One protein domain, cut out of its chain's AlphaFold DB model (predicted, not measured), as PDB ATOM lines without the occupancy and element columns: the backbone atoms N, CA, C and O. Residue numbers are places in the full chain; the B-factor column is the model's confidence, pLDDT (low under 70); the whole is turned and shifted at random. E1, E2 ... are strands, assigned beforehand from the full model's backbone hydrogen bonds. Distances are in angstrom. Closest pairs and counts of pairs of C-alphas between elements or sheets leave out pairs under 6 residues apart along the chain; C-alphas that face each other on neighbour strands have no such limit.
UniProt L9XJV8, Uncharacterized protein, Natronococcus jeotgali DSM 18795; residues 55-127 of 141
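What this domain is: This is residues 55 to 127 of the 141 residues of an uncharacterized protein of Natronococcus jeotgali DSM 18795 (UniProt L9XJV8). One six-stranded sheet winds from E1 to E6 as a strongly twisted, curled wall, like part of a barrel that stays open, with its two edge strands apart. The 73 printed residues hold no named helix and six named strands, E1 to E6, side by side in chain order and antiparallel throughout; the class is all strand. The whole is only just compact, close to loose, with a radius of gyration of the C-alphas of 13.2 A and spans of 39 by 27 by 25 A.

Where its parts are: E1, residues 59 to 65, begins at C-alpha 59 (43.662, 35.267, 14.032) and is 20.3 A long. E2 is residues 70 to 76, 18.2 A, and E3 residues 86 to 90. E4, the longest strand by residues, is residues 96 to 103, 20.0 A. E5 is residues 110 to 114, and E6, residues 121 to 126, ends at C-alpha 126 (48.203, 44.639, 35.424).

How they stand to each other: The strands form a meander, each the antiparallel neighbour of the one before, and each successive pair is a hairpin. E1 and E2 stand at 160 degrees, with N 63 and O 72 2.8 A apart, within hydrogen-bond range. Also within that range are N 73 and O 89 of E2 and E3, 2.9 A, N 100 and O 86 of E4 and E3, 2.8 A, N 114 and O 99 of E5 and E4, 2.8 A, and N 125 and O 111 of E6 and E5, 2.8 A. From edge to edge the strands' lines turn by 87 degrees and the way across by 92 degrees. E1 and E6 are apart.

The domain as a whole: The C-alphas farthest apart, of Asn 67 and Leu 106, are 41.0 A apart. The printed part has no cut and no long link. Its mean pLDDT is 81.8; residues 55 to 58, 78 to 84 and 104 to 108 are under 70.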
ATOM      1  N   PHE A  55      44.445  36.174   8.094       66.50
ATOM      2  CA  PHE A  55      43.950  35.027   7.343       66.50
ATOM      3  C   PHE A  55      42.438  34.900   7.552       66.50
ATOM      4  O   PHE A  55      41.915  35.206   8.616       66.50
ATOM      5  N   LYS A  56      41.711  34.440   6.525       57.44
ATOM      6  CA  LYS A  56      40.234  34.414   6.514       57.44
ATOM      7  C   LYS A  56      39.580  33.539   7.602       57.44
ATOM      8  O   LYS A  56      38.364  33.593   7.723       57.44
ATOM      9  N   MET A  57      40.339  32.713   8.329       62.31
ATOM     10  CA  MET A  57      39.795  31.699   9.249       62.31
ATOM     11  C   MET A  57      40.398  31.706  10.658       62.31
ATOM     12  O   MET A  57      39.788  31.134  11.554       62.31
ATOM     13  N   LYS A  58      41.583  32.292  10.864       68.81
ATOM     14  CA  LYS A  58      42.276  32.284  12.158       68.81
ATOM     15  C   LYS A  58      42.986  33.608  12.374       68.81
ATOM     16  O   LYS A  58      43.588  34.148  11.443       68.81
ATOM     17  N   GLU A  59      42.903  34.109  13.597       76.81
ATOM     18  CA  GLU A  59      43.662  35.267  14.032       76.81
ATOM     19  C   GLU A  59      45.030  34.808  14.545       76.81
ATOM     20  O   GLU A  59      45.132  34.095  15.543       76.81
ATOM     21  N   GLU A  60      46.076  35.186  13.811       83.31
ATOM     22  CA  GLU A  60      47.458  34.830  14.113       83.31
ATOM     23  C   GLU A  60      48.366  36.054  13.962       83.31
ATOM     24  O   GLU A  60      48.295  36.821  12.988       83.31
ATOM     25  N   PHE A  61      49.261  36.208  14.932       89.31
ATOM     26  CA  PHE A  61      50.260  37.263  14.974       89.31
ATOM     27  C   PHE A  61      51.655  36.638  15.061       89.31
ATOM     28  O   PHE A  61      52.134  36.352  16.157       89.31
ATOM     29  N   PRO A  62      52.320  36.412  13.919       92.50
ATOM     30  CA  PRO A  62      53.707  35.978  13.917       92.50
ATOM     31  C   PRO A  62      54.645  37.114  14.328       92.50
ATOM     32  O   PRO A  62      54.470  38.273  13.912       92.50
ATOM     33  N   PHE A  63      55.662  36.744  15.095       95.06
ATOM     34  CA  PHE A  63      56.813  37.557  15.445       95.06
ATOM     35  C   PHE A  63      58.070  36.947  14.832       95.06
ATOM     36  O   PHE A  63      58.287  35.740  14.897       95.06
ATOM     37  N   VAL A  64      58.889  37.805  14.233       95.75
ATOM     38  CA  VAL A  64      60.160  37.436  13.609       95.75
ATOM     39  C   VAL A  64      61.317  38.135  14.308       95.75
ATOM     40  O   VAL A  64      61.125  39.234  14.837       95.75
ATOM     41  N   THR A  65      62.502  37.534  14.271       94.94
ATOM     42  CA  THR A  65      63.752  38.120  14.771       94.94
ATOM     43  C   THR A  65      64.148  39.367  13.978       94.94
ATOM     44  O   THR A  65      63.532  39.749  12.971       94.94
ATOM     45  N   ASP A  66      65.200  40.040  14.425       90.81
ATOM     46  CA  ASP A  66      65.773  41.190  13.737       90.81
ATOM     47  C   ASP A  66      66.239  40.865  12.302       90.81
ATOM     48  O   ASP A  66      66.068  41.708  11.410       90.81
ATOM     49  N   ASN A  67      66.696  39.629  12.085       91.12
ATOM     50  CA  ASN A  67      67.096  39.041  10.806       91.12
ATOM     51  C   ASN A  67      65.918  38.520   9.963       91.12
ATOM     52  O   ASN A  67      66.101  38.164   8.799       91.12
ATOM     53  N   GLY A  68      64.700  38.532  10.510       91.31
ATOM     54  CA  GLY A  68      63.486  38.115   9.808       91.31
ATOM     55  C   GLY A  68      63.205  36.613   9.848       91.31
ATOM     56  O   GLY A  68      62.380  36.149   9.063       91.31
ATOM     57  N   GLU A  69      63.861  35.873  10.739       93.81
ATOM     58  CA  GLU A  69      63.564  34.461  11.003       93.81
ATOM     59  C   GLU A  69      62.338  34.347  11.912       93.81
ATOM     60  O   GLU A  69      62.126  35.198  12.776       93.81
ATOM     61  N   ASP A  70      61.507  33.324  11.719       94.56
ATOM     62  CA  ASP A  70      60.312  33.141  12.543       94.56
ATOM     63  C   ASP A  70      60.709  32.775  13.983       94.56
ATOM     64  O   ASP A  70      61.384  31.774  14.220       94.56
ATOM     65  N   ALA A  71      60.276  33.590  14.948       95.62
ATOM     66  CA  ALA A  71      60.563  33.373  16.361       95.62
ATOM     67  C   ALA A  71      59.410  32.610  17.020       95.62
ATOM     68  O   ALA A  71      59.526  31.444  17.376       95.62
ATOM     69  N   PHE A  72      58.241  33.241  17.101       95.19
ATOM     70  CA  PHE A  72      57.053  32.656  17.717       95.19
ATOM     71  C   PHE A  72      55.778  33.216  17.098       95.19
ATOM     72  O   PHE A  72      55.780  34.210  16.365       95.19
ATOM     73  N   THR A  73      54.655  32.590  17.426       93.06
ATOM     74  CA  THR A  73      53.328  33.030  16.994       93.06
ATOM     75  C   THR A  73      52.411  33.230  18.187       93.06
ATOM     76  O   THR A  73      52.451  32.454  19.136       93.06
ATOM     77  N   VAL A  74      51.571  34.265  18.127       91.19
ATOM     78  CA  VAL A  74      50.466  34.462  19.071       91.19
ATOM     79  C   VAL A  74      49.160  34.095  18.377       91.19
ATOM     80  O   VAL A  74      48.858  34.633  17.305       91.19
ATOM     81  N   LYS A  75      48.391  33.178  18.968       86.44
ATOM     82  CA  LYS A  75      47.138  32.654  18.401       86.44
ATOM     83  C   LYS A  75      45.993  32.793  19.392       86.44
ATOM     84  O   LYS A  75      46.142  32.432  20.554       86.44
ATOM     85  N   ALA A  76      44.851  33.286  18.917       80.31
ATOM     86  CA  ALA A  76      43.610  33.249  19.686       80.31
ATOM     87  C   ALA A  76      43.058  31.813  19.718       80.31
ATOM     88  O   ALA A  76      42.982  31.168  18.670       80.31
ATOM     89  N   GLY A  77      42.656  31.329  20.897       72.50
ATOM     90  CA  GLY A  77      42.121  29.972  21.072       72.50
ATOM     91  C   GLY A  77      43.204  28.888  21.022       72.50
ATOM     92  O   GLY A  77      43.249  28.107  20.072       72.50
ATOM     93  N   GLY A  78      44.086  28.880  22.031       67.38
ATOM     94  CA  GLY A  78      45.103  27.837  22.241       67.38
ATOM     95  C   GLY A  78      44.512  26.440  22.485       67.38
ATOM     96  O   GLY A  78      43.292  26.280  22.569       67.38
ATOM     97  N   ILE A  79      45.372  25.423  22.619       58.19
ATOM     98  CA  ILE A  79      44.957  24.001  22.634       58.19
ATOM     99  C   ILE A  79      44.023  23.670  23.821       58.19
ATOM    100  O   ILE A  79      43.238  22.727  23.750       58.19
ATOM    101  N   MET A  80      44.046  24.475  24.889       58.78
ATOM    102  CA  MET A  80      43.191  24.307  26.074       58.78
ATOM    103  C   MET A  80      41.740  24.824  25.942       58.78
ATOM    104  O   MET A  80      40.995  24.758  26.916       58.78
ATOM    105  N   ASP A  81      41.301  25.299  24.770       53.66
ATOM    106  CA  ASP A  81      39.874  25.511  24.429       53.66
ATOM    107  C   ASP A  81      39.069  26.420  25.400       53.66
ATOM    108  O   ASP A  81      37.851  26.302  25.558       53.66
ATOM    109  N   VAL A  82      39.738  27.384  26.044       51.75
ATOM    110  CA  VAL A  82      39.082  28.443  26.829       51.75
ATOM    111  C   VAL A  82      38.931  29.693  25.959       51.75
ATOM    112  O   VAL A  82      39.908  30.346  25.586       51.75
ATOM    113  N   THR A  83      37.683  30.022  25.622       55.34
ATOM    114  CA  THR A  83      37.308  31.251  24.905       55.34
ATOM    115  C   THR A  83      37.889  32.483  25.605       55.34
ATOM    116  O   THR A  83      37.591  32.710  26.773       55.34
ATOM    117  N   GLY A  84      38.665  33.294  24.879       65.44
ATOM    118  CA  GLY A  84      39.269  34.533  25.395       65.44
ATOM    119  C   GLY A  84      40.770  34.457  25.699       65.44
ATOM    120  O   GLY A  84      41.354  35.469  26.072       65.44
ATOM    121  N   ASN A  85      41.414  33.302  25.493       81.88
ATOM    122  CA  ASN A  85      42.851  33.137  25.731       81.88
ATOM    123  C   ASN A  85      43.692  33.252  24.448       81.88
ATOM    124  O   ASN A  85      43.252  32.878  23.353       81.88
ATOM    125  N   TYR A  86      44.940  33.688  24.614       86.62
ATOM    126  CA  TYR A  86      45.971  33.693  23.577       86.62
ATOM    127  C   TYR A  86      47.112  32.753  23.962       86.62
ATOM    128  O   TYR A  86      47.585  32.798  25.090       86.62
ATOM    129  N   ALA A  87      47.592  31.937  23.029       90.44
ATOM    130  CA  ALA A  87      48.773  31.101  23.236       90.44
ATOM    131  C   ALA A  87      49.989  31.696  22.523       90.44
ATOM    132  O   ALA A  87      49.863  32.168  21.386       90.44
ATOM    133  N   ILE A  88      51.151  31.650  23.179       92.31
ATOM    134  CA  ILE A  88      52.452  31.869  22.543       92.31
ATOM    135  C   ILE A  88      53.021  30.503  22.172       92.31
ATOM    136  O   ILE A  88      53.268  29.679  23.046       92.31
ATOM    137  N   THR A  89      53.233  30.273  20.880       92.19
ATOM    138  CA  THR A  89      53.833  29.042  20.351       92.19
ATOM    139  C   THR A  89      55.208  29.350  19.780       92.19
ATOM    140  O   THR A  89      55.309  30.192  18.879       92.19
ATOM    141  N   ASP A  90      56.238  28.651  20.249       93.56
ATOM    142  CA  ASP A  90      57.577  28.718  19.667       93.56
ATOM    143  C   ASP A  90      57.560  28.101  18.264       93.56
ATOM    144  O   ASP A  90      57.031  27.011  18.045       93.56
ATOM    145  N   THR A  91      58.120  28.802  17.282       93.00
ATOM    146  CA  THR A  91      58.181  28.281  15.913       93.00
ATOM    147  C   THR A  91      59.231  27.183  15.769       93.00
ATOM    148  O   THR A  91      59.034  26.266  14.970       93.00
ATOM    149  N   GLY A  92      60.325  27.248  16.533       91.00
ATOM    150  CA  GLY A  92      61.424  26.287  16.444       91.00
ATOM    151  C   GLY A  92      61.028  24.888  16.918       91.00
ATOM    152  O   GLY A  92      61.383  23.897  16.278       91.00
ATOM    153  N   THR A  93      60.233  24.801  17.986       91.38
ATOM    154  CA  THR A  93      59.763  23.526  18.563       91.38
ATOM    155  C   THR A  93      58.321  23.186  18.196       91.38
ATOM    156  O   THR A  93      57.935  22.022  18.254       91.38
ATOM    157  N   SER A  94      57.526  24.172  17.763       89.81
ATOM    158  CA  SER A  94      56.065  24.060  17.605       89.81
ATOM    159  C   SER A  94      55.305  23.786  18.911       89.81
ATOM    160  O   SER A  94      54.148  23.363  18.861       89.81
ATOM    161  N   GLU A  95      55.922  24.046  20.063       89.88
ATOM    162  CA  GLU A  95      55.324  23.862  21.387       89.88
ATOM    163  C   GLU A  95      54.686  25.165  21.893       89.88
ATOM    164  O   GLU A  95      55.153  26.270  21.597       89.88
ATOM    165  N   GLU A  96      53.582  25.047  22.637       89.88
ATOM    166  CA  GLU A  96      53.041  26.175  23.396       89.88
ATOM    167  C   GLU A  96      53.949  26.436  24.593       89.88
ATOM    168  O   GLU A  96      54.267  25.524  25.346       89.88
ATOM    169  N   VAL A  97      54.369  27.688  24.749       92.00
ATOM    170  CA  VAL A  97      55.299  28.102  25.802       92.00
ATOM    171  C   VAL A  97      54.525  28.679  26.977       92.00
ATOM    172  O   VAL A  97      54.768  28.322  28.122       92.00
ATOM    173  N   ILE A  98      53.549  29.546  26.698       91.44
ATOM    174  CA  ILE A  98      52.643  30.095  27.709       91.44
ATOM    175  C   ILE A  98      51.249  30.340  27.137       91.44
ATOM    176  O   ILE A  98      51.071  30.583  25.937       91.44
ATOM    177  N   ILE A  99      50.269  30.377  28.037       90.31
ATOM    178  CA  ILE A  99      48.905  30.821  27.753       90.31
ATOM    179  C   ILE A  99      48.651  32.139  28.486       90.31
ATOM    180  O   ILE A  99      48.829  32.241  29.697       90.31
ATOM    181  N   LEU A 100      48.200  33.152  27.754       89.06
ATOM    182  CA  LEU A 100      47.712  34.412  28.294       89.06
ATOM    183  C   LEU A 100      46.186  34.350  28.407       89.06
ATOM    184  O   LEU A 100      45.490  34.246  27.394       89.06
ATOM    185  N   GLY A 101      45.674  34.405  29.635       85.75
ATOM    186  CA  GLY A 101      44.239  34.411  29.916       85.75
ATOM    187  C   GLY A 101      43.749  35.761  30.421       85.75
ATOM    188  O   GLY A 101      44.395  36.369  31.276       85.75
ATOM    189  N   GLU A 102      42.618  36.224  29.888       77.62
ATOM    190  CA  GLU A 102      41.941  37.436  30.357       77.62
ATOM    191  C   GLU A 102      41.266  37.160  31.705       77.62
ATOM    192  O   GLU A 102      40.397  36.290  31.817       77.62
ATOM    193  N   ASP A 103      41.630  37.920  32.737       73.81
ATOM    194  CA  ASP A 103      40.889  37.928  33.990       73.81
ATOM    195  C   ASP A 103      39.848  39.048  33.922       73.81
ATOM    196  O   ASP A 103      40.159  40.230  34.096       73.81
ATOM    197  N   PHE A 104      38.591  38.675  33.669       60.50
ATOM    198  CA  PHE A 104      37.465  39.610  33.615       60.50
ATOM    199  C   PHE A 104      37.307  40.369  34.944       60.50
ATOM    200  O   PHE A 104      36.649  39.910  35.880       60.50
ATOM    201  N   SER A 105      37.882  41.569  35.020       61.31
ATOM    202  CA  SER A 105      37.700  42.510  36.122       61.31
ATOM    203  C   SER A 105      37.071  43.796  35.597       61.31
ATOM    204  O   SER A 105      37.484  44.348  34.582       61.31
ATOM    205  N   LEU A 106      36.045  44.292  36.293       53.66
ATOM    206  CA  LEU A 106      35.157  45.353  35.796       53.66
ATOM    207  C   LEU A 106      35.817  46.740  35.645       53.66
ATOM    208  O   LEU A 106      35.175  47.654  35.132       53.66
ATOM    209  N   PHE A 107      37.062  46.929  36.100       58.69
ATOM    210  CA  PHE A 107      37.696  48.257  36.169       58.69
ATOM    211  C   PHE A 107      39.170  48.306  35.752       58.69
ATOM    212  O   PHE A 107      39.693  49.396  35.519       58.69
ATOM    213  N   VAL A 108      39.850  47.162  35.670       65.44
ATOM    214  CA  VAL A 108      41.266  47.077  35.297       65.44
ATOM    215  C   VAL A 108      41.443  45.850  34.425       65.44
ATOM    216  O   VAL A 108      41.014  44.761  34.797       65.44
ATOM    217  N   GLU A 109      42.090  46.037  33.284       71.25
ATOM    218  CA  GLU A 109      42.506  44.938  32.429       71.25
ATOM    219  C   GLU A 109      43.624  44.166  33.146       71.25
ATOM    220  O   GLU A 109      44.725  44.694  33.356       71.25
ATOM    221  N   ASN A 110      43.296  42.957  33.600       82.00
ATOM    222  CA  ASN A 110      44.220  42.036  34.244       82.00
ATOM    223  C   ASN A 110      44.346  40.803  33.361       82.00
ATOM    224  O   ASN A 110      43.348  40.264  32.889       82.00
ATOM    225  N   TRP A 111      45.577  40.360  33.162       85.44
ATOM    226  CA  TRP A 111      45.859  39.129  32.446       85.44
ATOM    227  C   TRP A 111      46.681  38.205  33.333       85.44
ATOM    228  O   TRP A 111      47.567  38.670  34.052       85.44
ATOM    229  N   THR A 112      46.452  36.901  33.236       88.50
ATOM    230  CA  THR A 112      47.295  35.883  33.870       88.50
ATOM    231  C   THR A 112      48.089  35.137  32.804       88.50
ATOM    232  O   THR A 112      47.524  34.635  31.834       88.50
ATOM    233  N   ILE A 113      49.399  35.035  33.010       89.31
ATOM    234  CA  ILE A 113      50.289  34.136  32.272       89.31
ATOM    235  C   ILE A 113      50.229  32.775  32.955       89.31
ATOM    236  O   ILE A 113      50.411  32.689  34.173       89.31
ATOM    237  N   ARG A 114      49.965  31.723  32.185       89.50
ATOM    238  CA  ARG A 114      49.765  30.362  32.678       89.50
ATOM    239  C   ARG A 114      50.675  29.372  31.983       89.50
ATOM    240  O   ARG A 114      51.007  29.540  30.808       89.50
ATOM    241  N   ASP A 115      51.005  28.330  32.729       89.19
ATOM    242  CA  ASP A 115      51.634  27.132  32.207       89.19
ATOM    243  C   ASP A 115      50.687  26.434  31.208       89.19
ATOM    244  O   ASP A 115      49.496  26.286  31.513       89.19
ATOM    245  N   PRO A 116      51.172  26.046  30.018       86.69
ATOM    246  CA  PRO A 116      50.327  25.506  28.956       86.69
ATOM    247  C   PRO A 116      49.828  24.084  29.229       86.69
ATOM    248  O   PRO A 116      48.779  23.718  28.707       86.69
ATOM    249  N   ASP A 117      50.523  23.298  30.055       85.69
ATOM    250  CA  ASP A 117      50.165  21.902  30.336       85.69
ATOM    251  C   ASP A 117      49.229  21.776  31.542       85.69
ATOM    252  O   ASP A 117      48.290  20.974  31.555       85.69
ATOM    253  N   THR A 118      49.480  22.570  32.580       86.12
ATOM    254  CA  THR A 118      48.783  22.490  33.871       86.12
ATOM    255  C   THR A 118      47.738  23.588  34.062       86.12
ATOM    256  O   THR A 118      46.823  23.434  34.874       86.12
ATOM    257  N   GLY A 119      47.854  24.707  33.339       84.62
ATOM    258  CA  GLY A 119      47.038  25.906  33.540       84.62
ATOM    259  C   GLY A 119      47.380  26.695  34.813       84.62
ATOM    260  O   GLY A 119      46.676  27.664  35.143       84.62
ATOM    261  N   GLU A 120      48.433  26.305  35.540       86.38
ATOM    262  CA  GLU A 120      48.884  26.998  36.747       86.38
ATOM    263  C   GLU A 120      49.300  28.439  36.432       86.38
ATOM    264  O   GLU A 120      49.887  28.728  35.391       86.38
ATOM    265  N   ALA A 121      48.964  29.370  37.326       88.38
ATOM    266  CA  ALA A 121      49.312  30.775  37.154       88.38
ATOM    267  C   ALA A 121      50.806  30.993  37.434       88.38
ATOM    268  O   ALA A 121      51.275  30.734  38.540       88.38
ATOM    269  N   LEU A 122      51.522  31.523  36.445       88.75
ATOM    270  CA  LEU A 122      52.947  31.847  36.518       88.75
ATOM    271  C   LEU A 122      53.159  33.307  36.924       88.75
ATOM    272  O   LEU A 122      53.988  33.616  37.775       88.75
ATOM    273  N   ALA A 123      52.395  34.218  36.319       88.62
ATOM    274  CA  ALA A 123      52.502  35.653  36.562       88.62
ATOM    275  C   ALA A 123      51.202  36.383  36.205       88.62
ATOM    276  O   ALA A 123      50.327  35.832  35.541       88.62
ATOM    277  N   THR A 124      51.085  37.646  36.619       87.56
ATOM    278  CA  THR A 124      49.961  38.519  36.241       87.56
ATOM    279  C   THR A 124      50.465  39.808  35.605       87.56
ATOM    280  O   THR A 124      51.487  40.360  36.014       87.56
ATOM    281  N   ILE A 125      49.739  40.297  34.604       85.19
ATOM    282  CA  ILE A 125      49.948  41.589  33.958       85.19
ATOM    283  C   ILE A 125      48.812  42.497  34.404       85.19
ATOM    284  O   ILE A 125      47.641  42.201  34.174       85.19
ATOM    285  N   GLN A 126      49.164  43.617  35.026       81.56
ATOM    286  CA  GLN A 126      48.203  44.639  35.424       81.56
ATOM    287  C   GLN A 126      48.423  45.883  34.576       81.56
ATOM    288  O   GLN A 126      49.512  46.469  34.583       81.56
ATOM    289  N   SER A 127      47.391  46.305  33.849       72.31
ATOM    290  CA  SER A 127      47.439  47.572  33.130       72.31
ATOM    291  C   SER A 127      47.514  48.734  34.122       72.31
ATOM    292  O   SER A 127      46.675  48.876  35.016       72.31
TER     293      SER A 127